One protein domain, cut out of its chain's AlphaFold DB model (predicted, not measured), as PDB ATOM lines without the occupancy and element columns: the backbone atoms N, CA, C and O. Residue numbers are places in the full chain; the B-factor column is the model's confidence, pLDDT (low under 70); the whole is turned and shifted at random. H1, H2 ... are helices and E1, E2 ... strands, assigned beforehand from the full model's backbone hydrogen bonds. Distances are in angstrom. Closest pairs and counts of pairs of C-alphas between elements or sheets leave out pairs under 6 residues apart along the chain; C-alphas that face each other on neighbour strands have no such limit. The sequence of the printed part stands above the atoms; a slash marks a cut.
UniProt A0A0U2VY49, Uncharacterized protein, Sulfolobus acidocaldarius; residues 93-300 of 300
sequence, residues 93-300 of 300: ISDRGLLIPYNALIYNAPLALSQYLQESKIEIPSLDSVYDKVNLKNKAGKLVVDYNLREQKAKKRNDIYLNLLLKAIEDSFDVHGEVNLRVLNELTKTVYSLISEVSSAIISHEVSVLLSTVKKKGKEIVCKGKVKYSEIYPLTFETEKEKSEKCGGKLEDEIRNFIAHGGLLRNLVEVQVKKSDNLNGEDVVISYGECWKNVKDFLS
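What this domain is: This is residues 93 to 300 of the 300 residues of an uncharacterized protein of Sulfolobus acidocaldarius (UniProt A0A0U2VY49). A body of helices gathered round H1 and H2 has a long arm at one end, made by H3 and the strand hairpin E1 and E2, and at the opposite end a small sheet of E3, E4 and E5 with H6 over one face. The arm's tip, residues 138 to 143, sticks out, as does a loop of residues 236 to 243. The printed part has 208 residues with nine named helices and five named strands, in the order H1 H2 H3 E1 E2 H4 H5 H6 E3 H7 H8 E4 E5 H9; it is mostly helix, and both sheets, E1 E2 and E3 E4 E5, are antiparallel. The whole is loose, with a radius of gyration of the C-alphas of 21.5 A and spans of 81 by 38 by 29 A.

Where its parts are: H1, residues 96 to 106, begins at C-alpha 96 (224.725, 278.505, 228.201) and is 15.4 A long. H2 is residues 110 to 119, H3 127 to 131, E1 134 to 139 and E2 142 to 147. H4, residues 157 to 172, is 22.7 A long, and H5, residues 181 to 195, 19.5 A. H6, residues 197 to 224, is 36.3 A long and has a kink of 78 degrees near residue 217. E3 is 226 to 228, H7 229 to 232, H8 251 to 260, E4 270 to 273 and E5 284 to 287. H9, residues 289 to 299, ends at C-alpha 299 (227.681, 272.305, 235.422).

How they stand to each other: The hub, H1, forms a helical hairpin with H2, its closest C-alphas Ala 104 and Leu 113 at 5.3 A. It touches H9 about perpendicular, 82 degrees, at Ile 100 and Leu 299, 4.7 A, and only just touches H4, with 3 pairs of C-alphas within 8 A. H5 and H6 form another helical hairpin, closest at Ser 193 and Ser 200, 5.1 A. H6 lies over E4. Across the neighbour strands E3 and E4, N 227 and O 271 are within hydrogen-bond range at 2.9 A, as are N 272 and O 285 across E4 and E5 at 2.9 A, and N 137 and O 144 across E1 and E2 at 2.9 A. H7 only grazes the sheet; H8 touches H9; H3 touches no helix. Every O i to N i+4 pair is within range in H2, H3 and H4, but 5 of 7 in H1 and H9, 8 of 11 in H5, 22 of 24 in H6 and 4 of 6 in H8; H7 is too short for one.

The domain as a whole: The C-alphas farthest apart, of Gly 141 and Glu 238, are 82.6 A apart. The printed part has no cut. The link from H7 to H8, 18 residues, is long. Residues 148 to 155 and 236 to 253 have pLDDT under 70.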
ATOM      1  N   ILE A  93     231.737 277.645 223.888       89.44
ATOM      2  CA  ILE A  93     230.308 277.307 223.747       89.44
ATOM      3  C   ILE A  93     229.472 278.565 223.984       89.44
ATOM      4  O   ILE A  93     229.583 279.214 225.026       89.44
ATOM      5  N   SER A  94     228.647 278.933 223.000       86.56
ATOM      6  CA  SER A  94     227.925 280.211 223.029       86.56
ATOM      7  C   SER A  94     226.561 280.115 223.711       86.56
ATOM      8  O   SER A  94     226.077 281.100 224.275       86.56
ATOM      9  N   ASP A  95     225.951 278.933 223.677       88.00
ATOM     10  CA  ASP A  95     224.702 278.634 224.362       88.00
ATOM     11  C   ASP A  95     224.967 278.121 225.783       88.00
ATOM     12  O   ASP A  95     225.494 277.026 225.977       88.00
ATOM     13  N   ARG A  96     224.564 278.898 226.794       88.62
ATOM     14  CA  ARG A  96     224.725 278.505 228.201       88.62
ATOM     15  C   ARG A  96     223.976 277.217 228.545       88.62
ATOM     16  O   ARG A  96     224.437 276.474 229.400       88.62
ATOM     17  N   GLY A  97     222.872 276.915 227.859       90.94
ATOM     18  CA  GLY A  97     222.144 275.660 228.059       90.94
ATOM     19  C   GLY A  97     222.943 274.424 227.635       90.94
ATOM     20  O   GLY A  97     222.669 273.328 228.122       90.94
ATOM     21  N   LEU A  98     223.951 274.601 226.773       94.31
ATOM     22  CA  LEU A  98     224.846 273.540 226.318       94.31
ATOM     23  C   LEU A  98     226.086 273.363 227.200       94.31
ATOM     24  O   LEU A  98     226.805 272.378 227.031       94.31
ATOM     25  N   LEU A  99     226.327 274.261 228.160       95.69
ATOM     26  CA  LEU A  99     227.424 274.099 229.116       95.69
ATOM     27  C   LEU A  99     227.198 272.886 230.016       95.69
ATOM     28  O   LEU A  99     228.132 272.124 230.225       95.69
ATOM     29  N   ILE A 100     225.953 272.629 230.431       97.12
ATOM     30  CA  ILE A 100     225.608 271.473 231.268       97.12
ATOM     31  C   ILE A 100     226.012 270.136 230.615       97.12
ATOM     32  O   ILE A 100     226.813 269.407 231.206       97.12
ATOM     33  N   PRO A 101     225.515 269.775 229.413       97.62
ATOM     34  CA  PRO A 101     225.877 268.509 228.782       97.62
ATOM     35  C   PRO A 101     227.347 268.469 228.362       97.62
ATOM     36  O   PRO A 101     227.967 267.409 228.414       97.62
ATOM     37  N   TYR A 102     227.932 269.609 227.980       97.56
ATOM     38  CA  TYR A 102     229.356 269.675 227.677       97.56
ATOM     39  C   TYR A 102     230.215 269.363 228.903       97.56
ATOM     40  O   TYR A 102     231.075 268.486 228.841       97.56
ATOM     41  N   ASN A 103     229.947 270.027 230.026       96.88
ATOM     42  CA  ASN A 103     230.645 269.805 231.284       96.88
ATOM     43  C   ASN A 103     230.401 268.385 231.798       96.88
ATOM     44  O   ASN A 103     231.337 267.749 232.267       96.88
ATOM     45  N   ALA A 104     229.210 267.811 231.606       97.81
ATOM     46  CA  ALA A 104     228.971 266.398 231.901       97.81
ATOM     47  C   ALA A 104     229.865 265.445 231.074       97.81
ATOM     48  O   ALA A 104     230.323 264.418 231.588       97.81
ATOM     49  N   LEU A 105     230.157 265.777 229.810       97.62
ATOM     50  CA  LEU A 105     231.099 265.025 228.973       97.62
ATOM     51  C   LEU A 105     232.548 265.204 229.455       97.62
ATOM     52  O   LEU A 105     233.234 264.212 229.700       97.62
ATOM     53  N   ILE A 106     233.021 266.442 229.633       95.75
ATOM     54  CA  ILE A 106     234.432 266.697 229.981       95.75
ATOM     55  C   ILE A 106     234.774 266.401 231.450       95.75
ATOM     56  O   ILE A 106     235.932 266.133 231.762       95.75
ATOM     57  N   TYR A 107     233.785 266.396 232.351       96.00
ATOM     58  CA  TYR A 107     233.942 266.046 233.770       96.00
ATOM     59  C   TYR A 107     233.628 264.580 234.072       96.00
ATOM     60  O   TYR A 107     233.493 264.210 235.235       96.00
ATOM     61  N   ASN A 108     233.554 263.727 233.045       96.50
ATOM     62  CA  ASN A 108     233.377 262.281 233.201       96.50
ATOM     63  C   ASN A 108     232.062 261.886 233.898       96.50
ATOM     64  O   ASN A 108     232.038 260.884 234.598       96.50
ATOM     65  N   ALA A 109     230.977 262.650 233.733       97.81
ATOM     66  CA  ALA A 109     229.734 262.479 234.490       97.81
ATOM     67  C   ALA A 109     228.573 261.924 233.630       97.81
ATOM     68  O   ALA A 109     227.651 262.669 233.278       97.81
ATOM     69  N   PRO A 110     228.554 260.613 233.307       98.06
ATOM     70  CA  PRO A 110     227.526 260.008 232.453       98.06
ATOM     71  C   PRO A 110     226.120 260.072 233.056       98.06
ATOM     72  O   PRO A 110     225.145 260.148 232.310       98.06
ATOM     73  N   LEU A 111     225.991 260.059 234.390       98.38
ATOM     74  CA  LEU A 111     224.695 260.213 235.052       98.38
ATOM     75  C   LEU A 111     224.115 261.609 234.794       98.38
ATOM     76  O   LEU A 111     222.945 261.723 234.439       98.38
ATOM     77  N   ALA A 112     224.940 262.655 234.898       98.12
ATOM     78  CA  ALA A 112     224.522 264.028 234.616       98.12
ATOM     79  C   ALA A 112     224.133 264.211 233.151       98.12
ATOM     80  O   ALA A 112     223.106 264.819 232.865       98.12
ATOM     81  N   LEU A 113     224.903 263.626 232.231       98.38
ATOM     82  CA  LEU A 113     224.562 263.635 230.811       98.38
ATOM     83  C   LEU A 113     223.212 262.947 230.558       98.38
ATOM     84  O   LEU A 113     222.359 263.508 229.876       98.38
ATOM     85  N   SER A 114     222.998 261.767 231.147       97.88
ATOM     86  CA  SER A 114     221.748 261.012 230.990       97.88
ATOM     87  C   SER A 114     220.549 261.799 231.523       97.88
ATOM     88  O   SER A 114     219.554 261.938 230.822       97.88
ATOM     89  N   GLN A 115     220.652 262.380 232.725       97.56
ATOM     90  CA  GLN A 115     219.563 263.172 233.310       97.56
ATOM     91  C   GLN A 115     219.315 264.493 232.576       97.56
ATOM     92  O   GLN A 115     218.175 264.943 232.493       97.56
ATOM     93  N   TYR A 116     220.348 265.103 231.993       97.38
ATOM     94  CA  TYR A 116     220.158 266.250 231.110       97.38
ATOM     95  C   TYR A 116     219.334 265.872 229.874       97.38
ATOM     96  O   TYR A 116     218.390 266.585 229.537       97.38
ATOM     97  N   LEU A 117     219.657 264.747 229.226       96.75
ATOM     98  CA  LEU A 117     218.943 264.261 228.039       96.75
ATOM     99  C   LEU A 117     217.522 263.765 228.355       96.75
ATOM    100  O   LEU A 117     216.646 263.850 227.505       96.75
ATOM    101  N   GLN A 118     217.253 263.307 229.581       95.38
ATOM    102  CA  GLN A 118     215.886 263.004 230.030       95.38
ATOM    103  C   GLN A 118     214.968 264.228 230.004       95.38
ATOM    104  O   GLN A 118     213.801 264.119 229.637       95.38
ATOM    105  N   GLU A 119     215.485 265.374 230.453       94.19
ATOM    106  CA  GLU A 119     214.713 266.612 230.616       94.19
ATOM    107  C   GLU A 119     214.713 267.484 229.358       94.19
ATOM    108  O   GLU A 119     213.818 268.311 229.169       94.19
ATOM    109  N   SER A 120     215.739 267.336 228.525       92.00
ATOM    110  CA  SER A 120     215.977 268.195 227.371       92.00
ATOM    111  C   SER A 120     215.476 267.535 226.100       92.00
ATOM    112  O   SER A 120     215.644 266.342 225.899       92.00
ATOM    113  N   LYS A 121     214.916 268.340 225.199       88.25
ATOM    114  CA  LYS A 121     214.651 267.920 223.827       88.25
ATOM    115  C   LYS A 121     215.742 268.498 222.939       88.25
ATOM    116  O   LYS A 121     215.823 269.720 222.798       88.25
ATOM    117  N   ILE A 122     216.581 267.643 222.361       91.69
ATOM    118  CA  ILE A 122     217.661 268.111 221.491       91.69
ATOM    119  C   ILE A 122     217.085 268.481 220.122       91.69
ATOM    120  O   ILE A 122     216.640 267.630 219.353       91.69
ATOM    121  N   GLU A 123     217.094 269.774 219.813       86.38
ATOM    122  CA  GLU A 123     216.661 270.287 218.516       86.38
ATOM    123  C   GLU A 123     217.862 270.551 217.607       86.38
ATOM    124  O   GLU A 123     218.787 271.298 217.945       86.38
ATOM    125  N   ILE A 124     217.830 269.952 216.416       84.94
ATOM    126  CA  ILE A 124     218.813 270.209 215.368       84.94
ATOM    127  C   ILE A 124     218.243 271.258 214.410       84.94
ATOM    128  O   ILE A 124     217.124 271.090 213.921       84.94
ATOM    129  N   PRO A 125     218.986 272.337 214.108       77.50
ATOM    130  CA  PRO A 125     218.561 273.296 213.097       77.50
ATOM    131  C   PRO A 125     218.500 272.635 211.714       77.50
ATOM    132  O   PRO A 125     219.476 272.026 211.280       77.50
ATOM    133  N   SER A 126     217.387 272.813 210.997       80.56
ATOM    134  CA  SER A 126     217.271 272.366 209.604       80.56
ATOM    135  C   SER A 126     218.163 273.193 208.678       80.56
ATOM    136  O   SER A 126     218.430 274.369 208.949       80.56
ATOM    137  N   LEU A 127     218.582 272.612 207.551       79.25
ATOM    138  CA  LEU A 127     219.329 273.342 206.522       79.25
ATOM    139  C   LEU A 127     218.570 274.573 206.008       79.25
ATOM    140  O   LEU A 127     219.179 275.635 205.867       79.25
ATOM    141  N   ASP A 128     217.253 274.469 205.822       76.38
ATOM    142  CA  ASP A 128     216.404 275.585 205.382       76.38
ATOM    143  C   ASP A 128     216.506 276.778 206.337       76.38
ATOM    144  O   ASP A 128     216.777 277.898 205.908       76.38
ATOM    145  N   SER A 129     216.471 276.530 207.653       73.12
ATOM    146  CA  SER A 129     216.628 277.586 208.668       73.12
ATOM    147  C   SER A 129     217.991 278.301 208.616       73.12
ATOM    148  O   SER A 129     218.156 279.412 209.147       73.12
ATOM    149  N   VAL A 130     218.996 277.662 208.007       70.88
ATOM    150  CA  VAL A 130     220.319 278.244 207.768       70.88
ATOM    151  C   VAL A 130     220.355 278.984 206.428       70.88
ATOM    152  O   VAL A 130     220.952 280.063 206.358       70.88
ATOM    153  N   TYR A 131     219.706 278.453 205.388       71.50
ATOM    154  CA  TYR A 131     219.645 279.052 204.051       71.50
ATOM    155  C   TYR A 131     218.746 280.287 203.961       71.50
ATOM    156  O   TYR A 131     219.107 281.217 203.241       71.50
ATOM    157  N   ASP A 132     217.678 280.371 204.758       70.44
ATOM    158  CA  ASP A 132     216.778 281.538 204.834       70.44
ATOM    159  C   ASP A 132     217.503 282.848 205.189       70.44
ATOM    160  O   ASP A 132     216.979 283.949 205.032       70.44
ATOM    161  N   LYS A 133     218.742 282.746 205.675       71.38
ATOM    162  CA  LYS A 133     219.588 283.872 206.081       71.38
ATOM    163  C   LYS A 133     220.600 284.276 205.003       71.38
ATOM    164  O   LYS A 133     221.489 285.087 205.284       71.38
ATOM    165  N   VAL A 134     220.523 283.685 203.810       75.88
ATOM    166  CA  VAL A 134     221.358 284.011 202.648       75.88
ATOM    167  C   VAL A 134     220.629 285.036 201.789       75.88
ATOM    168  O   VAL A 134     219.598 284.750 201.190       75.88
ATOM    169  N   ASN A 135     221.187 286.241 201.695       81.06
ATOM    170  CA  ASN A 135     220.585 287.312 200.908       81.06
ATOM    171  C   ASN A 135     221.161 287.318 199.488       81.06
ATOM    172  O   ASN A 135     222.360 287.520 199.293       81.06
ATOM    173  N   LEU A 136     220.301 287.149 198.486       86.19
ATOM    174  CA  LEU A 136     220.672 287.243 197.074       86.19
ATOM    175  C   LEU A 136     220.362 288.646 196.548       86.19
ATOM    176  O   LEU A 136     219.228 289.112 196.621       86.19
ATOM    177  N   LYS A 137     221.372 289.339 196.017       90.06
ATOM    178  CA  LYS A 137     221.241 290.702 195.481       90.06
ATOM    179  C   LYS A 137     221.765 290.742 194.047       90.06
ATOM    180  O   LYS A 137     222.829 290.202 193.770       90.06
ATOM    181  N   ASN A 138     221.069 291.418 193.136       88.75
ATOM    182  CA  ASN A 138     221.630 291.760 191.826       88.75
ATOM    183  C   ASN A 138     222.283 293.142 191.914       88.75
ATOM    184  O   ASN A 138     221.620 294.122 192.256       88.75
ATOM    185  N   LYS A 139     223.581 293.229 191.618       91.12
ATOM    186  CA  LYS A 139     224.309 294.498 191.573       91.12
ATOM    187  C   LYS A 139     225.034 294.622 190.239       91.12
ATOM    188  O   LYS A 139     226.028 293.937 190.006       91.12
ATOM    189  N   ALA A 140     224.536 295.514 189.380       89.19
ATOM    190  CA  ALA A 140     225.090 295.785 188.051       89.19
ATOM    191  C   ALA A 140     225.264 294.514 187.188       89.19
ATOM    192  O   ALA A 140     226.323 294.287 186.608       89.19
ATOM    193  N   GLY A 141     224.239 293.652 187.150       91.12
ATOM    194  CA  GLY A 141     224.251 292.417 186.357       91.12
ATOM    195  C   GLY A 141     225.029 291.260 186.988       91.12
ATOM    196  O   GLY A 141     225.127 290.196 186.384       91.12
ATOM    197  N   LYS A 142     225.570 291.434 188.202       88.94
ATOM    198  CA  LYS A 142     226.230 290.371 188.968       88.94
ATOM    199  C   LYS A 142     225.320 289.883 190.089       88.94
ATOM    200  O   LYS A 142     224.767 290.698 190.832       88.94
ATOM    201  N   LEU A 143     225.216 288.563 190.243       90.00
ATOM    202  CA  LEU A 143     224.631 287.956 191.435       90.00
ATOM    203  C   LEU A 143     225.620 288.099 192.596       90.00
ATOM    204  O   LEU A 143     226.744 287.605 192.539       90.00
ATOM    205  N   VAL A 144     225.196 288.786 193.646       87.81
ATOM    206  CA  VAL A 144     225.916 288.926 194.907       87.81
ATOM    207  C   VAL A 144     225.208 288.060 195.936       87.81
ATOM    208  O   VAL A 144     224.037 288.285 196.240       87.81
ATOM    209  N   VAL A 145     225.928 287.073 196.464       84.75
ATOM    210  CA  VAL A 145     225.455 286.195 197.537       84.75
ATOM    211  C   VAL A 145     226.018 286.717 198.854       84.75
ATOM    212  O   VAL A 145     227.223 286.661 199.091       84.75
ATOM    213  N   ASP A 146     225.148 287.265 199.693       80.50
ATOM    214  CA  ASP A 146     225.500 287.867 200.974       80.50
ATOM    215  C   ASP A 146     225.160 286.890 202.107       80.50
ATOM    216  O   ASP A 146     224.010 286.751 202.538       80.50
ATOM    217  N   TYR A 147     226.190 286.173 202.559       72.19
ATOM    218  CA  TYR A 147     226.139 285.352 203.763       72.19
ATOM    219  C   TYR A 147     226.381 286.250 204.979       72.19
ATOM    220  O   TYR A 147     227.527 286.449 205.392       72.19
ATOM    221  N   ASN A 148     225.314 286.777 205.586       65.75
ATOM    222  CA  ASN A 148     225.442 287.595 206.793       65.75
ATOM    223  C   ASN A 148     225.737 286.730 208.035       65.75
ATOM    224  O   ASN A 148     224.896 286.516 208.905       65.75
ATOM    225  N   LEU A 149     226.971 286.232 208.136       58.88
ATOM    226  CA  LEU A 149     227.434 285.374 209.233       58.88
ATOM    227  C   LEU A 149     227.324 286.049 210.618       58.88
ATOM    228  O   LEU A 149     227.233 285.355 211.634       58.88
ATOM    229  N   ARG A 150     227.329 287.392 210.671       55.22
ATOM    230  CA  ARG A 150     227.231 288.168 211.921       55.22
ATOM    231  C   ARG A 150     225.825 288.107 212.517       55.22
ATOM    232  O   ARG A 150     225.697 287.849 213.710       55.22
ATOM    233  N   GLU A 151     224.789 288.260 211.697       54.56
ATOM    234  CA  GLU A 151     223.390 288.092 212.128       54.56
ATOM    235  C   GLU A 151     223.016 286.617 212.330       54.56
ATOM    236  O   GLU A 151     222.170 286.285 213.157       54.56
ATOM    237  N   GLN A 152     223.711 285.704 211.648       51.94
ATOM    238  CA  GLN A 152     223.488 284.260 211.753       51.94
ATOM    239  C   GLN A 152     223.984 283.626 213.066       51.94
ATOM    240  O   GLN A 152     223.851 282.414 213.232       51.94
ATOM    241  N   LYS A 153     224.556 284.400 214.005       55.34
ATOM    242  CA  LYS A 153     225.231 283.869 215.207       55.34
ATOM    243  C   LYS A 153     226.236 282.762 214.834       55.34
ATOM    244  O   LYS A 153     226.331 281.750 215.519       55.34
ATOM    245  N   ALA A 154     227.011 282.942 213.760       47.91
ATOM    246  CA  ALA A 154     227.941 281.931 213.231       47.91
ATOM    247  C   ALA A 154     229.078 281.506 214.196       47.91
ATOM    248  O   ALA A 154     229.876 280.636 213.857       47.91
ATOM    249  N   LYS A 155     229.125 282.059 215.419       53.19
ATOM    250  CA  LYS A 155     229.921 281.541 216.548       53.19
ATOM    251  C   LYS A 155     229.480 280.143 217.020       53.19
ATOM    252  O   LYS A 155     230.217 279.486 217.737       53.19
ATOM    253  N   LYS A 156     228.337 279.641 216.555       74.81
ATOM    254  CA  LYS A 156     227.734 278.361 216.959       74.81
ATOM    255  C   LYS A 156     228.362 277.103 216.345       74.81
ATOM    256  O   LYS A 156     227.687 276.087 216.237       74.81
ATOM    257  N   ARG A 157     229.625 277.126 215.895       85.88
ATOM    258  CA  ARG A 157     230.251 275.911 215.333       85.88
ATOM    259  C   ARG A 157     230.210 274.765 216.342       85.88
ATOM    260  O   ARG A 157     229.803 273.657 216.008       85.88
ATOM    261  N   ASN A 158     230.671 275.063 217.550       90.44
ATOM    262  CA  ASN A 158     230.789 274.088 218.617       90.44
ATOM    263  C   ASN A 158     229.414 273.726 219.179       90.44
ATOM    264  O   ASN A 158     229.162 272.546 219.357       90.44
ATOM    265  N   ASP A 159     228.505 274.696 219.304       91.06
ATOM    266  CA  ASP A 159     227.105 274.450 219.668       91.06
ATOM    267  C   ASP A 159     226.412 273.490 218.686       91.06
ATOM    268  O   ASP A 159     225.745 272.554 219.106       91.06
ATOM    269  N   ILE A 160     226.599 273.681 217.372       91.12
ATOM    270  CA  ILE A 160     226.006 272.806 216.349       91.12
ATOM    271  C   ILE A 160     226.602 271.407 216.437       91.12
ATOM    272  O   ILE A 160     225.851 270.445 216.509       91.12
ATOM    273  N   TYR A 161     227.931 271.283 216.472       94.19
ATOM    274  CA  TYR A 161     228.573 269.979 216.645       94.19
ATOM    275  C   TYR A 161     228.080 269.265 217.910       94.19
ATOM    276  O   TYR A 161     227.720 268.092 217.847       94.19
ATOM    277  N   LEU A 162     228.015 269.978 219.035       95.62
ATOM    278  CA  LEU A 162     227.560 269.421 220.301       95.62
ATOM    279  C   LEU A 162     226.093 268.996 220.235       95.62
ATOM    280  O   LEU A 162     225.789 267.897 220.668       95.62
ATOM    281  N   ASN A 163     225.200 269.788 219.636       95.00
ATOM    282  CA  ASN A 163     223.803 269.390 219.444       95.00
ATOM    283  C   ASN A 163     223.670 268.125 218.593       95.00
ATOM    284  O   ASN A 163     222.905 267.234 218.947       95.00
ATOM    285  N   LEU A 164     224.429 268.016 217.499       95.44
ATOM    286  CA  LEU A 164     224.426 266.813 216.661       95.44
ATOM    287  C   LEU A 164     224.954 265.589 217.426       95.44
ATOM    288  O   LEU A 164     224.377 264.507 217.337       95.44
ATOM    289  N   LEU A 165     226.017 265.765 218.217       97.38
ATOM    290  CA  LEU A 165     226.557 264.718 219.083       97.38
ATOM    291  C   LEU A 165     225.548 264.298 220.160       97.38
ATOM    292  O   LEU A 165     225.321 263.108 220.343       97.38
ATOM    293  N   LEU A 166     224.924 265.255 220.851       97.56
ATOM    294  CA  LEU A 166     223.908 264.985 221.869       97.56
ATOM    295  C   LEU A 166     222.696 264.288 221.270       97.56
ATOM    296  O   LEU A 166     222.185 263.364 221.892       97.56
ATOM    297  N   LYS A 167     222.292 264.659 220.051       96.00
ATOM    298  CA  LYS A 167     221.224 263.959 219.345       96.00
ATOM    299  C   LYS A 167     221.604 262.513 219.043       96.00
ATOM    300  O   LYS A 167     220.819 261.615 219.306       96.00
ATOM    301  N   ALA A 168     222.819 262.273 218.551       95.62
ATOM    302  CA  ALA A 168     223.290 260.912 218.309       95.62
ATOM    303  C   ALA A 168     223.347 260.080 219.598       95.62
ATOM    304  O   ALA A 168     223.030 258.896 219.566       95.62
ATOM    305  N   ILE A 169     223.713 260.681 220.735       97.19
ATOM    306  CA  ILE A 169     223.652 260.019 222.045       97.19
ATOM    307  C   ILE A 169     222.188 259.725 222.419       97.19
ATOM    308  O   ILE A 169     221.866 258.583 222.726       97.19
ATOM    309  N   GLU A 170     221.300 260.717 222.349       95.81
ATOM    310  CA  GLU A 170     219.865 260.566 222.640       95.81
ATOM    311  C   GLU A 170     219.224 259.437 221.814       95.81
ATOM    312  O   GLU A 170     218.514 258.604 222.366       95.81
ATOM    313  N   ASP A 171     219.544 259.349 220.521       93.00
ATOM    314  CA  ASP A 171     218.984 258.341 219.614       93.00
ATOM    315  C   ASP A 171     219.580 256.932 219.816       93.00
ATOM    316  O   ASP A 171     218.955 255.937 219.449       93.00
ATOM    317  N   SER A 172     220.788 256.820 220.384       93.81
ATOM    318  CA  SER A 172     221.531 255.544 220.471       93.81
ATOM    319  C   SER A 172     221.415 254.837 221.820       93.81
ATOM    320  O   SER A 172     221.767 253.653 221.941       93.81
ATOM    321  N   PHE A 173     220.973 255.549 222.854       94.94
ATOM    322  CA  PHE A 173     220.878 255.034 224.217       94.94
ATOM    323  C   PHE A 173     219.484 255.294 224.783       94.94
ATOM    324  O   PHE A 173     218.854 256.303 224.491       94.94
ATOM    325  N   ASP A 174     219.014 254.392 225.643       91.62
ATOM    326  CA  ASP A 174     217.742 254.548 226.358       91.62
ATOM    327  C   ASP A 174     217.888 255.584 227.484       91.62
ATOM    328  O   ASP A 174     217.991 255.245 228.664       91.62
ATOM    329  N   VAL A 175     218.002 256.857 227.098       90.31
ATOM    330  CA  VAL A 175     218.195 257.968 228.033       90.31
ATOM    331  C   VAL A 175     216.879 258.480 228.590       90.31
ATOM    332  O   VAL A 175     216.883 258.941 229.716       90.31
ATOM    333  N   HIS A 176     215.753 258.361 227.876       89.56
ATOM    334  CA  HIS A 176     214.448 258.842 228.359       89.56
ATOM    335  C   HIS A 176     213.776 257.905 229.382       89.56
ATOM    336  O   HIS A 176     212.860 258.332 230.087       89.56
ATOM    337  N   GLY A 177     214.215 256.646 229.480       88.62
ATOM    338  CA  GLY A 177     213.806 255.711 230.528       88.62
ATOM    339  C   GLY A 177     214.523 255.947 231.862       88.62
ATOM    340  O   GLY A 177     215.274 256.901 232.031       88.62
ATOM    341  N   GLU A 178     214.320 255.062 232.841       92.31
ATOM    342  CA  GLU A 178     215.078 255.098 234.099       92.31
ATOM    343  C   GLU A 178     216.576 254.851 233.857       92.31
ATOM    344  O   GLU A 178     216.963 253.803 233.326       92.31
ATOM    345  N   VAL A 179     217.434 255.769 234.322       95.12
ATOM    346  CA  VAL A 179     218.888 255.619 234.184       95.12
ATOM    347  C   VAL A 179     219.374 254.469 235.063       95.12
ATOM    348  O   VAL A 179     219.346 254.542 236.289       95.12
ATOM    349  N   ASN A 180     219.854 253.402 234.433       96.19
ATOM    350  CA  ASN A 180     220.412 252.236 235.111       96.19
ATOM    351  C   ASN A 180     221.900 252.046 234.778       96.19
ATOM    352  O   ASN A 180     222.452 252.683 233.874       96.19
ATOM    353  N   LEU A 181     222.577 251.156 235.509       96.25
ATOM    354  CA  LEU A 181     224.011 250.926 235.307       96.25
ATOM    355  C   LEU A 181     224.343 250.303 233.947       96.25
ATOM    356  O   LEU A 181     225.481 250.446 233.496       96.25
ATOM    357  N   ARG A 182     223.402 249.627 233.269       95.62
ATOM    358  CA  ARG A 182     223.623 249.183 231.878       95.62
ATOM    359  C   ARG A 182     223.796 250.394 230.964       95.62
ATOM    360  O   ARG A 182     224.803 250.453 230.263       95.62
ATOM    361  N   VAL A 183     222.889 251.372 231.029       95.94
ATOM    362  CA  VAL A 183     222.968 252.607 230.225       95.94
ATOM    363  C   VAL A 183     224.274 253.355 230.499       95.94
ATOM    364  O   VAL A 183     224.984 253.707 229.557       95.94
ATOM    365  N   LEU A 184     224.668 253.512 231.770       96.62
ATOM    366  CA  LEU A 184     225.957 254.132 232.108       96.62
ATOM    367  C   LEU A 184     227.146 253.377 231.513       96.62
ATOM    368  O   LEU A 184     228.054 254.004 230.969       96.62
ATOM    369  N   ASN A 185     227.157 252.046 231.600       96.62
ATOM    370  CA  ASN A 185     228.231 251.231 231.032       96.62
ATOM    371  C   ASN A 185     228.294 251.351 229.503       96.62
ATOM    372  O   ASN A 185     229.389 251.423 228.943       96.62
ATOM    373  N   GLU A 186     227.148 251.394 228.822       96.56
ATOM    374  CA  GLU A 186     227.077 251.598 227.372       96.56
ATOM    375  C   GLU A 186     227.604 252.983 226.965       96.56
ATOM    376  O   GLU A 186     228.455 253.072 226.073       96.56
ATOM    377  N   LEU A 187     227.190 254.045 227.669       97.75
ATOM    378  CA  LEU A 187     227.723 255.401 227.481       97.75
ATOM    379  C   LEU A 187     229.232 255.449 227.743       97.75
ATOM    380  O   LEU A 187     229.983 256.062 226.988       97.75
ATOM    381  N   THR A 188     229.702 254.769 228.787       97.38
ATOM    382  CA  THR A 188     231.122 254.735 229.168       97.38
ATOM    383  C   THR A 188     231.986 254.095 228.087       97.38
ATOM    384  O   THR A 188     233.050 254.618 227.738       97.38
ATOM    385  N   LYS A 189     231.525 252.963 227.546       97.00
ATOM    386  CA  LYS A 189     232.230 252.210 226.503       97.00
ATOM    387  C   LYS A 189     232.192 252.905 225.150       97.00
ATOM    388  O   LYS A 189     233.167 252.802 224.412       97.00
ATOM    389  N   THR A 190     231.103 253.601 224.837       96.88
ATOM    390  CA  THR A 190     230.887 254.170 223.500       96.88
ATOM    391  C   THR A 190     231.269 255.644 223.433       96.88
ATOM    392  O   THR A 190     232.043 256.040 222.577       96.88
ATOM    393  N   VAL A 191     230.755 256.469 224.346       98.06
ATOM    394  CA  VAL A 191     230.929 257.929 224.317       98.06
ATOM    395  C   VAL A 191     232.215 258.328 225.034       98.06
ATOM    396  O   VAL A 191     233.082 258.976 224.453       98.06
ATOM    397  N   TYR A 192     232.389 257.913 226.291       97.94
ATOM    398  CA  TYR A 192     233.533 258.374 227.088       97.94
ATOM    399  C   TYR A 192     234.866 257.780 226.625       97.94
ATOM    400  O   TYR A 192     235.894 258.433 226.780       97.94
ATOM    401  N   SER A 193     234.870 256.608 225.981       97.06
ATOM    402  CA  SER A 193     236.076 256.056 225.338       97.06
ATOM    403  C   SER A 193     236.536 256.870 224.118       97.06
ATOM    404  O   SER A 193     237.730 256.884 223.810       97.06
ATOM    405  N   LEU A 194     235.614 257.579 223.448       96.88
ATOM    406  CA  LEU A 194     235.918 258.515 222.360       96.88
ATOM    407  C   LEU A 194     236.405 259.870 222.879       96.88
ATOM    408  O   LEU A 194     237.072 260.585 222.136       96.88
ATOM    409  N   ILE A 195     236.108 260.225 224.131       96.19
ATOM    410  CA  ILE A 195     236.700 261.392 224.803       96.19
ATOM    411  C   ILE A 195     238.118 261.035 225.261       96.19
ATOM    412  O   ILE A 195     239.103 261.659 224.859       96.19
ATOM    413  N   SER A 196     238.232 260.002 226.101       95.31
ATOM    414  CA  SER A 196     239.496 259.541 226.666       95.31
ATOM    415  C   SER A 196     239.364 258.140 227.263       95.31
ATOM    416  O   SER A 196     238.451 257.848 228.034       95.31
ATOM    417  N   GLU A 197     240.346 257.283 226.994       95.38
ATOM    418  CA  GLU A 197     240.446 255.961 227.627       95.38
ATOM    419  C   GLU A 197     240.542 256.064 229.156       95.38
ATOM    420  O   GLU A 197     239.965 255.245 229.866       95.38
ATOM    421  N   VAL A 198     241.195 257.115 229.668       96.06
ATOM    422  CA  VAL A 198     241.303 257.377 231.112       96.06
ATOM    423  C   VAL A 198     239.933 257.688 231.710       96.06
ATOM    424  O   VAL A 198     239.577 257.124 232.741       96.06
ATOM    425  N   SER A 199     239.138 258.531 231.044       95.00
ATOM    426  CA  SER A 199     237.765 258.840 231.461       95.00
ATOM    427  C   SER A 199     236.912 257.576 231.523       95.00
ATOM    428  O   SER A 199     236.258 257.317 232.530       95.00
ATOM    429  N   SER A 200     236.976 256.748 230.476       97.12
ATOM    430  CA  SER A 200     236.253 255.474 230.421       97.12
ATOM    431  C   SER A 200     236.676 254.517 231.547       97.12
ATOM    432  O   SER A 200     235.823 253.891 232.181       97.12
ATOM    433  N   ALA A 201     237.976 254.444 231.853       97.69
ATOM    434  CA  ALA A 201     238.508 253.613 232.931       97.69
ATOM    435  C   ALA A 201     238.053 254.080 234.326       97.69
ATOM    436  O   ALA A 201     237.628 253.246 235.128       97.69
ATOM    437  N   ILE A 202     238.087 255.392 234.599       96.81
ATOM    438  CA  ILE A 202     237.610 255.982 235.864       96.81
ATOM    439  C   ILE A 202     236.132 255.652 236.076       96.81
ATOM    440  O   ILE A 202     235.758 255.094 237.105       96.81
ATOM    441  N   ILE A 203     235.294 255.932 235.077       97.81
ATOM    442  CA  ILE A 203     233.851 255.696 235.183       97.81
ATOM    443  C   ILE A 203     233.561 254.199 235.357       97.81
ATOM    444  O   ILE A 203     232.760 253.819 236.210       97.81
ATOM    445  N   SER A 204     234.240 253.334 234.596       98.00
ATOM    446  CA  SER A 204     234.077 251.877 234.710       98.00
ATOM    447  C   SER A 204     234.439 251.367 236.106       98.00
ATOM    448  O   SER A 204     233.758 250.485 236.636       98.00
ATOM    449  N   HIS A 205     235.489 251.927 236.719       97.44
ATOM    450  CA  HIS A 205     235.863 251.613 238.094       97.44
ATOM    451  C   HIS A 205     234.746 251.990 239.072       97.44
ATOM    452  O   HIS A 205     234.290 251.137 239.831       97.44
ATOM    453  N   GLU A 206     234.252 253.226 239.006       97.38
ATOM    454  CA  GLU A 206     233.217 253.734 239.916       97.38
ATOM    455  C   GLU A 206     231.881 252.993 239.763       97.38
ATOM    456  O   GLU A 206     231.260 252.605 240.756       97.38
ATOM    457  N   VAL A 207     231.468 252.683 238.528       96.75
ATOM    458  CA  VAL A 207     230.278 251.857 238.264       96.75
ATOM    459  C   VAL A 207     230.449 250.442 238.826       96.75
ATOM    460  O   VAL A 207     229.510 249.887 239.403       96.75
ATOM    461  N   SER A 208     231.646 249.854 238.712       96.25
ATOM    462  CA  SER A 208     231.949 248.540 239.291       96.25
ATOM    463  C   SER A 208     231.914 248.567 240.822       96.25
ATOM    464  O   SER A 208     231.352 247.656 241.440       96.25
ATOM    465  N   VAL A 209     232.477 249.607 241.447       95.44
ATOM    466  CA  VAL A 209     232.417 249.810 242.902       95.44
ATOM    467  C   VAL A 209     230.960 249.909 243.348       95.44
ATOM    468  O   VAL A 209     230.544 249.130 244.212       95.44
ATOM    469  N   LEU A 210     230.160 250.763 242.703       95.75
ATOM    470  CA  LEU A 210     228.742 250.938 243.013       95.75
ATOM    471  C   LEU A 210     227.969 249.620 242.867       95.75
ATOM    472  O   LEU A 210     227.285 249.210 243.806       95.75
ATOM    473  N   LEU A 211     228.129 248.897 241.751       95.50
ATOM    474  CA  LEU A 211     227.473 247.601 241.543       95.50
ATOM    475  C   LEU A 211     227.870 246.582 242.620       95.50
ATOM    476  O   LEU A 211     227.019 245.845 243.121       95.50
ATOM    477  N   SER A 212     229.150 246.531 242.998       94.81
ATOM    478  CA  SER A 212     229.631 245.614 244.038       94.81
ATOM    479  C   SER A 212     229.023 245.927 245.410       94.81
ATOM    480  O   SER A 212     228.649 245.008 246.145       94.81
ATOM    481  N   THR A 213     228.860 247.211 245.733       94.25
ATOM    482  CA  THR A 213     228.217 247.674 246.966       94.25
ATOM    483  C   THR A 213     226.733 247.333 246.964       94.25
ATOM    484  O   THR A 213     226.230 246.744 247.924       94.25
ATOM    485  N   VAL A 214     226.041 247.606 245.857       94.44
ATOM    486  CA  VAL A 214     224.620 247.280 245.693       94.44
ATOM    487  C   VAL A 214     224.382 245.776 245.792       94.44
ATOM    488  O   VAL A 214     223.458 245.362 246.481       94.44
ATOM    489  N   LYS A 215     225.251 244.930 245.227       94.00
ATOM    490  CA  LYS A 215     225.150 243.467 245.382       94.00
ATOM    491  C   LYS A 215     225.229 243.011 246.841       94.00
ATOM    492  O   LYS A 215     224.504 242.101 247.230       94.00
ATOM    493  N   LYS A 216     226.062 243.654 247.668       92.88
ATOM    494  CA  LYS A 216     226.169 243.344 249.108       92.88
ATOM    495  C   LYS A 216     224.946 243.809 249.903       92.88
ATOM    496  O   LYS A 216     224.621 243.208 250.923       92.88
ATOM    497  N   LYS A 217     224.284 244.879 249.451       93.12
ATOM    498  CA  LYS A 217     223.190 245.560 250.164       93.12
ATOM    499  C   LYS A 217     221.820 245.430 249.495       93.12
ATOM    500  O   LYS A 217     220.853 246.004 249.979       93.12
ATOM    501  N   GLY A 218     221.699 244.636 248.432       90.19
ATOM    502  CA  GLY A 218     220.528 244.619 247.552       90.19
ATOM    503  C   GLY A 218     219.204 244.389 248.275       90.19
ATOM    504  O   GLY A 218     218.260 245.138 248.057       90.19
ATOM    505  N   LYS A 219     219.149 243.417 249.196       89.62
ATOM    506  CA  LYS A 219     217.944 243.147 250.004       89.62
ATOM    507  C   LYS A 219     217.534 244.343 250.867       89.62
ATOM    508  O   LYS A 219     216.353 244.640 250.975       89.62
ATOM    509  N   GLU A 220     218.508 245.035 251.460       91.12
ATOM    510  CA  GLU A 220     218.265 246.233 252.270       91.12
ATOM    511  C   GLU A 220     217.692 247.364 251.406       91.12
ATOM    512  O   GLU A 220     216.713 247.999 251.798       91.12
ATOM    513  N   ILE A 221     218.263 247.570 250.215       93.19
ATOM    514  CA  ILE A 221     217.822 248.605 249.273       93.19
ATOM    515  C   ILE A 221     216.401 248.312 248.787       93.19
ATOM    516  O   ILE A 221     215.555 249.191 248.864       93.19
ATOM    517  N   VAL A 222     216.108 247.075 248.370       92.62
ATOM    518  CA  VAL A 222     214.762 246.674 247.917       92.62
ATOM    519  C   VAL A 222     213.707 246.939 248.996       92.62
ATOM    520  O   VAL A 222     212.652 247.483 248.688       92.62
ATOM    521  N   CYS A 223     213.993 246.621 250.264       91.31
ATOM    522  CA  CYS A 223     213.062 246.874 251.369       91.31
ATOM    523  C   CYS A 223     212.833 248.369 251.643       91.31
ATOM    524  O   CYS A 223     211.731 248.756 252.024       91.31
ATOM    525  N   LYS A 224     213.868 249.204 251.481       92.38
ATOM    526  CA  LYS A 224     213.789 250.664 251.675       92.38
ATOM    527  C   LYS A 224     213.290 251.408 250.427       92.38
ATOM    528  O   LYS A 224     212.922 252.575 250.517       92.38
ATOM    529  N   GLY A 225     213.281 250.751 249.268       92.62
ATOM    530  CA  GLY A 225     212.998 251.352 247.970       92.62
ATOM    531  C   GLY A 225     214.200 252.126 247.428       92.62
ATOM    532  O   GLY A 225     215.117 251.543 246.846       92.62
ATOM    533  N   LYS A 226     214.173 253.452 247.582       94.25
ATOM    534  CA  LYS A 226     215.218 254.365 247.102       94.25
ATOM    535  C   LYS A 226     216.062 254.841 248.283       94.25
ATOM    536  O   LYS A 226     215.508 255.304 249.274       94.25
ATOM    537  N   VAL A 227     217.385 254.733 248.179       95.00
ATOM    538  CA  VAL A 227     218.330 255.097 249.254       95.00
ATOM    539  C   VAL A 227     219.441 256.001 248.729       95.00
ATOM    540  O   VAL A 227     219.789 255.924 247.548       95.00
ATOM    541  N   LYS A 228     220.046 256.833 249.583       94.31
ATOM    542  CA  LYS A 228     221.261 257.571 249.201       94.31
ATOM    543  C   LYS A 228     222.461 256.629 249.109       94.31
ATOM    544  O   LYS A 228     222.592 255.688 249.892       94.31
ATOM    545  N   TYR A 229     223.375 256.895 248.175       94.12
ATOM    546  CA  TYR A 229     224.568 256.067 247.993       94.12
ATOM    547  C   TYR A 229     225.476 256.090 249.237       94.12
ATOM    548  O   TYR A 229     226.054 255.068 249.606       94.12
ATOM    549  N   SER A 230     225.523 257.213 249.957       92.00
ATOM    550  CA  SER A 230     226.215 257.348 251.245       92.00
ATOM    551  C   SER A 230     225.712 256.395 252.336       92.00
ATOM    552  O   SER A 230     226.510 255.980 253.173       92.00
ATOM    553  N   GLU A 231     224.436 255.995 252.320       90.81
ATOM    554  CA  GLU A 231     223.867 255.075 253.319       90.81
ATOM    555  C   GLU A 231     224.369 253.638 253.144       90.81
ATOM    556  O   GLU A 231     224.503 252.894 254.115       90.81
ATOM    557  N   ILE A 232     224.655 253.239 251.903       91.38
ATOM    558  CA  ILE A 232     225.130 251.888 251.575       91.38
ATOM    559  C   ILE A 232     226.651 251.820 251.396       91.38
ATOM    560  O   ILE A 232     227.211 250.722 251.402       91.38
ATOM    561  N   TYR A 233     227.318 252.973 251.270       88.25
ATOM    562  CA  TYR A 233     228.770 253.104 251.132       88.25
ATOM    563  C   TYR A 233     229.356 254.183 252.073       88.25
ATOM    564  O   TYR A 233     229.860 255.215 251.610       88.25
ATOM    565  N   PRO A 234     229.302 253.971 253.404       79.62
ATOM    566  CA  PRO A 234     229.792 254.945 254.376       79.62
ATOM    567  C   PRO A 234     231.315 255.128 254.289       79.62
ATOM    568  O   PRO A 234     232.051 254.241 253.851       79.62
ATOM    569  N   LEU A 235     231.805 256.295 254.712       76.38
ATOM    570  CA  LEU A 235     233.239 256.529 254.885       76.38
ATOM    571  C   LEU A 235     233.771 255.608 255.989       76.38
ATOM    572  O   LEU A 235     233.231 255.569 257.089       76.38
ATOM    573  N   THR A 236     234.839 254.864 255.699       62.66
ATOM    574  CA  THR A 236     235.469 253.935 256.655       62.66
ATOM    575  C   THR A 236     236.229 254.642 257.777       62.66
ATOM    576  O   THR A 236     236.673 253.984 258.711       62.66
ATOM    577  N   PHE A 237     236.381 255.964 257.693       57.34
ATOM    578  CA  PHE A 237     236.981 256.789 258.731       57.34
ATOM    579  C   PHE A 237     235.981 257.868 259.132       57.34
ATOM    580  O   PHE A 237     235.636 258.733 258.328       57.34
ATOM    581  N   GLU A 238     235.511 257.788 260.376       43.56
ATOM    582  CA  GLU A 238     234.748 258.835 261.049       43.56
ATOM    583  C   GLU A 238     235.649 260.062 261.243       43.56
ATOM    584  O   GLU A 238     236.185 260.320 262.316       43.56
ATOM    585  N   THR A 239     235.862 260.852 260.195       44.09
ATOM    586  CA  THR A 239     236.204 262.254 260.413       44.09
ATOM    587  C   THR A 239     234.923 262.948 260.852       44.09
ATOM    588  O   THR A 239     234.052 263.222 260.029       44.09
ATOM    589  N   GLU A 240     234.815 263.215 262.156       41.53
ATOM    590  CA  GLU A 240     233.710 263.870 262.886       41.53
ATOM    591  C   GLU A 240     233.298 265.278 262.373       41.53
ATOM    592  O   GLU A 240     232.713 266.074 263.110       41.53
ATOM    593  N   LYS A 241     233.589 265.650 261.119       42.84
ATOM    594  CA  LYS A 241     233.315 266.988 260.572       42.84
ATOM    595  C   LYS A 241     232.523 267.056 259.274       42.84
ATOM    596  O   LYS A 241     232.094 268.155 258.942       42.84
ATOM    597  N   GLU A 242     232.212 265.952 258.604       46.59
ATOM    598  CA  GLU A 242     231.225 265.992 257.516       46.59
ATOM    599  C   GLU A 242     229.830 265.752 258.096       46.59
ATOM    600  O   GLU A 242     229.213 264.698 257.949       46.59
ATOM    601  N   LYS A 243     229.332 266.764 258.824       42.66
ATOM    602  CA  LYS A 243     227.899 266.888 259.095       42.66
ATOM    603  C   LYS A 243     227.202 266.854 257.750       42.66
ATOM    604  O   LYS A 243     227.283 267.851 257.048       42.66
ATOM    605  N   SER A 244     226.548 265.732 257.450       43.19
ATOM    606  CA  SER A 244     225.510 265.540 256.435       43.19
ATOM    607  C   SER A 244     225.209 266.820 255.656       43.19
ATOM    608  O   SER A 244     224.233 267.526 255.954       43.19
ATOM    609  N   GLU A 245     226.060 267.169 254.696       50.03
ATOM    610  CA  GLU A 245     225.696 268.236 253.793       50.03
ATOM    611  C   GLU A 245     224.594 267.620 252.942       50.03
ATOM    612  O   GLU A 245     224.808 266.819 252.033       50.03
ATOM    613  N   LYS A 246     223.355 267.980 253.312       58.75
ATOM    614  CA  LYS A 246     222.235 268.107 252.378       58.75
ATOM    615  C   LYS A 246     222.798 268.650 251.066       58.75
ATOM    616  O   LYS A 246     223.782 269.374 251.117       58.75
ATOM    617  N   CYS A 247     222.144 268.398 249.934       57.38
ATOM    618  CA  CYS A 247     222.622 268.776 248.596       57.38
ATOM    619  C   CYS A 247     223.272 270.189 248.444       57.38
ATOM    620  O   CYS A 247     223.870 270.438 247.412       57.38
ATOM    621  N   GLY A 248     223.151 271.130 249.392       50.62
ATOM    622  CA  GLY A 248     223.747 272.471 249.422       50.62
ATOM    623  C   GLY A 248     225.176 272.638 249.971       50.62
ATOM    624  O   GLY A 248     225.480 273.743 250.420       50.62
ATOM    625  N   GLY A 249     226.042 271.622 249.932       59.62
ATOM    626  CA  GLY A 249     227.494 271.863 249.952       59.62
ATOM    627  C   GLY A 249     227.934 272.621 248.694       59.62
ATOM    628  O   GLY A 249     227.302 272.491 247.640       59.62
ATOM    629  N   LYS A 250     228.988 273.445 248.763       63.06
ATOM    630  CA  LYS A 250     229.524 274.101 247.558       63.06
ATOM    631  C   LYS A 250     230.223 273.058 246.684       63.06
ATOM    632  O   LYS A 250     231.397 272.771 246.890       63.06
ATOM    633  N   LEU A 251     229.523 272.533 245.674       68.06
ATOM    634  CA  LEU A 251     230.089 271.589 244.695       68.06
ATOM    635  C   LEU A 251     231.360 272.123 244.004       68.06
ATOM    636  O   LEU A 251     232.177 271.334 243.541       68.06
ATOM    637  N   GLU A 252     231.553 273.444 243.962       60.78
ATOM    638  CA  GLU A 252     232.779 274.091 243.472       60.78
ATOM    639  C   GLU A 252     234.038 273.610 244.217       60.78
ATOM    640  O   GLU A 252     235.064 273.353 243.587       60.78
ATOM    641  N   ASP A 253     233.947 273.391 245.532       68.31
ATOM    642  CA  ASP A 253     235.048 272.851 246.344       68.31
ATOM    643  C   ASP A 253     235.215 271.329 246.136       68.31
ATOM    644  O   ASP A 253     236.266 270.749 246.424       68.31
ATOM    645  N   GLU A 254     234.198 270.679 245.558       78.69
ATOM    646  CA  GLU A 254     234.160 269.250 245.250       78.69
ATOM    647  C   GLU A 254     234.445 268.924 243.774       78.69
ATOM    648  O   GLU A 254     234.426 267.742 243.430       78.69
ATOM    649  N   ILE A 255     234.785 269.902 242.911       84.69
ATOM    650  CA  ILE A 255     235.085 269.685 241.471       84.69
ATOM    651  C   ILE A 255     235.991 268.473 241.276       84.69
ATOM    652  O   ILE A 255     235.718 267.583 240.469       84.69
ATOM    653  N   ARG A 256     237.080 268.427 242.051       87.75
ATOM    654  CA  ARG A 256     238.069 267.354 241.967       87.75
ATOM    655  C   ARG A 256     237.437 265.994 242.249       87.75
ATOM    656  O   ARG A 256     237.719 265.045 241.527       87.75
ATOM    657  N   ASN A 257     236.604 265.905 243.282       91.06
ATOM    658  CA  ASN A 257     235.948 264.661 243.669       91.06
ATOM    659  C   ASN A 257     234.870 264.284 242.646       91.06
ATOM    660  O   ASN A 257     234.788 263.121 242.264       91.06
ATOM    661  N   PHE A 258     234.091 265.253 242.160       93.75
ATOM    662  CA  PHE A 258     233.078 265.026 241.133       93.75
ATOM    663  C   PHE A 258     233.707 264.418 239.874       93.75
ATOM    664  O   PHE A 258     233.250 263.379 239.408       93.75
ATOM    665  N   ILE A 259     234.815 264.985 239.384       93.69
ATOM    666  CA  ILE A 259     235.540 264.462 238.215       93.69
ATOM    667  C   ILE A 259     236.192 263.103 238.517       93.69
ATOM    668  O   ILE A 259     236.109 262.182 237.701       93.69
ATOM    669  N   ALA A 260     236.846 262.966 239.676       92.56
ATOM    670  CA  ALA A 260     237.573 261.751 240.052       92.56
ATOM    671  C   ALA A 260     236.656 260.540 240.267       92.56
ATOM    672  O   ALA A 260     237.094 259.415 240.051       92.56
ATOM    673  N   HIS A 261     235.398 260.774 240.645       95.00
ATOM    674  CA  HIS A 261     234.399 259.729 240.876       95.00
ATOM    675  C   HIS A 261     233.367 259.622 239.744       95.00
ATOM    676  O   HIS A 261     232.279 259.085 239.944       95.00
ATOM    677  N   GLY A 262     233.664 260.157 238.557       95.75
ATOM    678  CA  GLY A 262     232.788 260.049 237.387       95.75
ATOM    679  C   GLY A 262     231.384 260.639 237.600       95.75
ATOM    680  O   GLY A 262     230.384 260.092 237.136       95.75
ATOM    681  N   GLY A 263     231.286 261.701 238.399       95.75
ATOM    682  CA  GLY A 263     230.033 262.317 238.826       95.75
ATOM    683  C   GLY A 263     229.205 261.485 239.815       95.75
ATOM    684  O   GLY A 263     228.092 261.893 240.145       95.75
ATOM    685  N   LEU A 264     229.701 260.341 240.304       96.12
ATOM    686  CA  LEU A 264     228.974 259.414 241.186       96.12
ATOM    687  C   LEU A 264     229.254 259.667 242.678       96.12
ATOM    688  O   LEU A 264     229.576 258.757 243.445       96.12
ATOM    689  N   LEU A 265     229.120 260.923 243.110       93.00
ATOM    690  CA  LEU A 265     229.350 261.299 244.504       93.00
ATOM    691  C   LEU A 265     228.299 260.696 245.449       93.00
ATOM    692  O   LEU A 265     227.094 260.739 245.198       93.00
ATOM    693  N   ARG A 266     228.764 260.156 246.580       91.31
ATOM    694  CA  ARG A 266     227.944 259.409 247.554       91.31
ATOM    695  C   ARG A 266     226.787 260.209 248.151       91.31
ATOM    696  O   ARG A 266     225.726 259.655 248.414       91.31
ATOM    697  N   ASN A 267     227.016 261.492 248.399       89.44
ATOM    698  CA  ASN A 267     226.047 262.450 248.931       89.44
ATOM    699  C   ASN A 267     225.002 262.880 247.885       89.44
ATOM    700  O   ASN A 267     223.889 263.256 248.257       89.44
ATOM    701  N   LEU A 268     225.326 262.796 246.592       92.81
ATOM    702  CA  LEU A 268     224.449 263.258 245.513       92.81
ATOM    703  C   LEU A 268     223.613 262.131 244.905       92.81
ATOM    704  O   LEU A 268     222.452 262.349 244.568       92.81
ATOM    705  N   VAL A 269     224.186 260.933 244.768       96.25
ATOM    706  CA  VAL A 269     223.549 259.811 244.071       96.25
ATOM    707  C   VAL A 269     222.548 259.085 244.969       96.25
ATOM    708  O   VAL A 269     222.825 258.741 246.118       96.25
ATOM    709  N   GLU A 270     221.383 258.803 244.407       97.31
ATOM    710  CA  GLU A 270     220.367 257.896 244.926       97.31
ATOM    711  C   GLU A 270     220.365 256.607 244.115       97.31
ATOM    712  O   GLU A 270     220.546 256.633 242.897       97.31
ATOM    713  N   VAL A 271     220.121 255.491 244.794       97.56
ATOM    714  CA  VAL A 271     220.108 254.147 244.227       97.56
ATOM    715  C   VAL A 271     218.776 253.480 244.541       97.56
ATOM    716  O   VAL A 271     218.298 253.519 245.676       97.56
ATOM    717  N   GLN A 272     218.200 252.828 243.540       97.06
ATOM    718  CA  GLN A 272     217.024 251.979 243.666       97.06
ATOM    719  C   GLN A 272     217.306 250.633 242.999       97.06
ATOM    720  O   GLN A 272     217.934 250.563 241.943       97.06
ATOM    721  N   VAL A 273     216.835 249.553 243.621       95.88
ATOM    722  CA  VAL A 273     217.005 248.191 243.109       95.88
ATOM    723  C   VAL A 273     215.644 247.599 242.771       95.88
ATOM    724  O   VAL A 273     214.768 247.546 243.630       95.88
ATOM    725  N   LYS A 274     215.471 247.131 241.530       91.56
ATOM    726  CA  LYS A 274     214.209 246.532 241.058       91.56
ATOM    727  C   LYS A 274     213.968 245.129 241.615       91.56
ATOM    728  O   LYS A 274     212.832 244.770 241.904       91.56
ATOM    729  N   LYS A 275     215.030 244.331 241.758       87.50
ATOM    730  CA  LYS A 275     214.980 242.954 242.273       87.50
ATOM    731  C   LYS A 275     216.267 242.606 243.020       87.50
ATOM    732  O   LYS A 275     217.341 243.023 242.605       87.50
ATOM    733  N   SER A 276     216.179 241.856 244.118       78.69
ATOM    734  CA  SER A 276     217.359 241.503 244.929       78.69
ATOM    735  C   SER A 276     218.145 240.310 244.390       78.69
ATOM    736  O   SER A 276     219.340 240.188 244.665       78.69
ATOM    737  N   ASP A 277     217.481 239.419 243.659       79.06
ATOM    738  CA  ASP A 277     218.044 238.135 243.253       79.06
ATOM    739  C   ASP A 277     218.674 238.253 241.860       79.06
ATOM    740  O   ASP A 277     218.072 238.805 240.939       79.06
ATOM    741  N   ASN A 278     219.898 237.735 241.702       81.44
ATOM    742  CA  ASN A 278     220.685 237.815 240.462       81.44
ATOM    743  C   ASN A 278     220.886 239.246 239.925       81.44
ATOM    744  O   ASN A 278     220.855 239.469 238.716       81.44
ATOM    745  N   LEU A 279     221.137 240.192 240.837       86.44
ATOM    746  CA  LEU A 279     221.406 241.603 240.547       86.44
ATOM    747  C   LEU A 279     222.404 241.803 239.397       86.44
ATOM    748  O   LEU A 279     223.599 241.493 239.520       86.44
ATOM    749  N   ASN A 280     221.913 242.379 238.302       90.62
ATOM    750  CA  ASN A 280     222.716 242.830 237.172       90.62
ATOM    751  C   ASN A 280     222.658 244.370 237.042       90.62
ATOM    752  O   ASN A 280     222.077 245.055 237.880       90.62
ATOM    753  N   GLY A 281     223.305 244.935 236.019       87.19
ATOM    754  CA  GLY A 281     223.336 246.390 235.826       87.19
ATOM    755  C   GLY A 281     221.989 247.023 235.444       87.19
ATOM    756  O   GLY A 281     221.809 248.216 235.653       87.19
ATOM    757  N   GLU A 282     221.044 246.253 234.905       92.75
ATOM    758  CA  GLU A 282     219.708 246.730 234.512       92.75
ATOM    759  C   GLU A 282     218.775 246.880 235.720       92.75
ATOM    760  O   GLU A 282     217.837 247.675 235.699       92.75
ATOM    761  N   ASP A 283     219.056 246.132 236.789       94.31
ATOM    762  CA  ASP A 283     218.260 246.125 238.017       94.31
ATOM    763  C   ASP A 283     218.578 247.296 238.954       94.31
ATOM    764  O   ASP A 283     217.842 247.520 239.917       94.31
ATOM    765  N   VAL A 284     219.676 248.013 238.700       96.75
ATOM    766  CA  VAL A 284     220.176 249.098 239.549       96.75
ATOM    767  C   VAL A 284     219.936 250.431 238.854       96.75
ATOM    768  O   VAL A 284     220.667 250.801 237.935       96.75
ATOM    769  N   VAL A 285     218.911 251.140 239.315       97.44
ATOM    770  CA  VAL A 285     218.542 252.485 238.861       97.44
ATOM    771  C   VAL A 285     219.251 253.513 239.734       97.44
ATOM    772  O   VAL A 285     219.307 253.366 240.958       97.44
ATOM    773  N   ILE A 286     219.787 254.556 239.110       97.62
ATOM    774  CA  ILE A 286     220.496 255.640 239.787       97.62
ATOM    775  C   ILE A 286     219.987 257.008 239.327       97.62
ATOM    776  O   ILE A 286     219.527 257.177 238.202       97.62
ATOM    777  N   SER A 287     220.063 258.003 240.205       97.56
ATOM    778  CA  SER A 287     219.681 259.390 239.894       97.56
ATOM    779  C   SER A 287     220.320 260.355 240.888       97.56
ATOM    780  O   SER A 287     220.639 259.939 241.997       97.56
ATOM    781  N   TYR A 288     220.425 261.641 240.564       97.00
ATOM    782  CA  TYR A 288     220.744 262.672 241.559       97.00
ATOM    783  C   TYR A 288     219.546 263.055 242.448       97.00
ATOM    784  O   TYR A 288     219.720 263.758 243.443       97.00
ATOM    785  N   GLY A 289     218.328 262.613 242.105       94.56
ATOM    786  CA  GLY A 289     217.104 262.940 242.843       94.56
ATOM    787  C   GLY A 289     216.945 264.447 243.051       94.56
ATOM    788  O   GLY A 289     217.095 265.234 242.116       94.56
ATOM    789  N   GLU A 290     216.707 264.859 244.296       93.50
ATOM    790  CA  GLU A 290     216.593 266.276 244.672       93.50
ATOM    791  C   GLU A 290     217.891 267.075 244.451       93.50
ATOM    792  O   GLU A 290     217.844 268.293 244.270       93.50
ATOM    793  N   CYS A 291     219.053 266.409 244.411       94.00
ATOM    794  CA  CYS A 291     220.339 267.070 244.194       94.00
ATOM    795  C   CYS A 291     220.586 267.442 242.722       94.00
ATOM    796  O   CYS A 291     221.557 268.143 242.437       94.00
ATOM    797  N   TRP A 292     219.731 267.017 241.781       95.50
ATOM    798  CA  TRP A 292     219.946 267.276 240.354       95.50
ATOM    799  C   TRP A 292     220.047 268.769 240.026       95.50
ATOM    800  O   TRP A 292     220.894 269.176 239.236       95.50
ATOM    801  N   LYS A 293     219.238 269.611 240.682       94.69
ATOM    802  CA  LYS A 293     219.309 271.066 240.500       94.69
ATOM    803  C   LYS A 293     220.705 271.612 240.814       94.69
ATOM    804  O   LYS A 293     221.241 272.381 240.030       94.69
ATOM    805  N   ASN A 294     221.312 271.151 241.902       92.38
ATOM    806  CA  ASN A 294     222.620 271.635 242.335       92.38
ATOM    807  C   ASN A 294     223.738 271.128 241.418       92.38
ATOM    808  O   ASN A 294     224.699 271.845 241.171       92.38
ATOM    809  N   VAL A 295     223.583 269.923 240.857       95.06
ATOM    810  CA  VAL A 295     224.481 269.420 239.808       95.06
ATOM    811  C   VAL A 295     224.347 270.254 238.529       95.06
ATOM    812  O   VAL A 295     225.361 270.582 237.924       95.06
ATOM    813  N   LYS A 296     223.134 270.659 238.128       95.06
ATOM    814  CA  LYS A 296     222.947 271.567 236.982       95.06
ATOM    815  C   LYS A 296     223.583 272.929 237.220       95.06
ATOM    816  O   LYS A 296     224.292 273.401 236.338       95.06
ATOM    817  N   ASP A 297     223.357 273.525 238.387       93.06
ATOM    818  CA  ASP A 297     223.940 274.821 238.748       93.06
ATOM    819  C   ASP A 297     225.476 274.752 238.736       93.06
ATOM    820  O   ASP A 297     226.129 275.668 238.255       93.06
ATOM    821  N   PHE A 298     226.046 273.629 239.186       92.81
ATOM    822  CA  PHE A 298     227.481 273.354 239.134       92.81
ATOM    823  C   PHE A 298     228.038 273.182 237.706       92.81
ATOM    824  O   PHE A 298     229.170 273.574 237.429       92.81
ATOM    825  N   LEU A 299     227.269 272.566 236.805       94.00
ATOM    826  CA  LEU A 299     227.681 272.305 235.422       94.00
ATOM    827  C   LEU A 299     227.374 273.467 234.457       94.00
ATOM    828  O   LEU A 299     227.748 273.368 233.288       94.00
ATOM    829  N   SER A 300     226.678 274.516 234.901       91.81
ATOM    830  CA  SER A 300     226.278 275.677 234.081       91.81
ATOM    831  C   SER A 300     227.350 276.759 234.029       91.81
ATOM    832  O   SER A 300     227.452 277.411 232.966       91.81
TER     833      SER A 300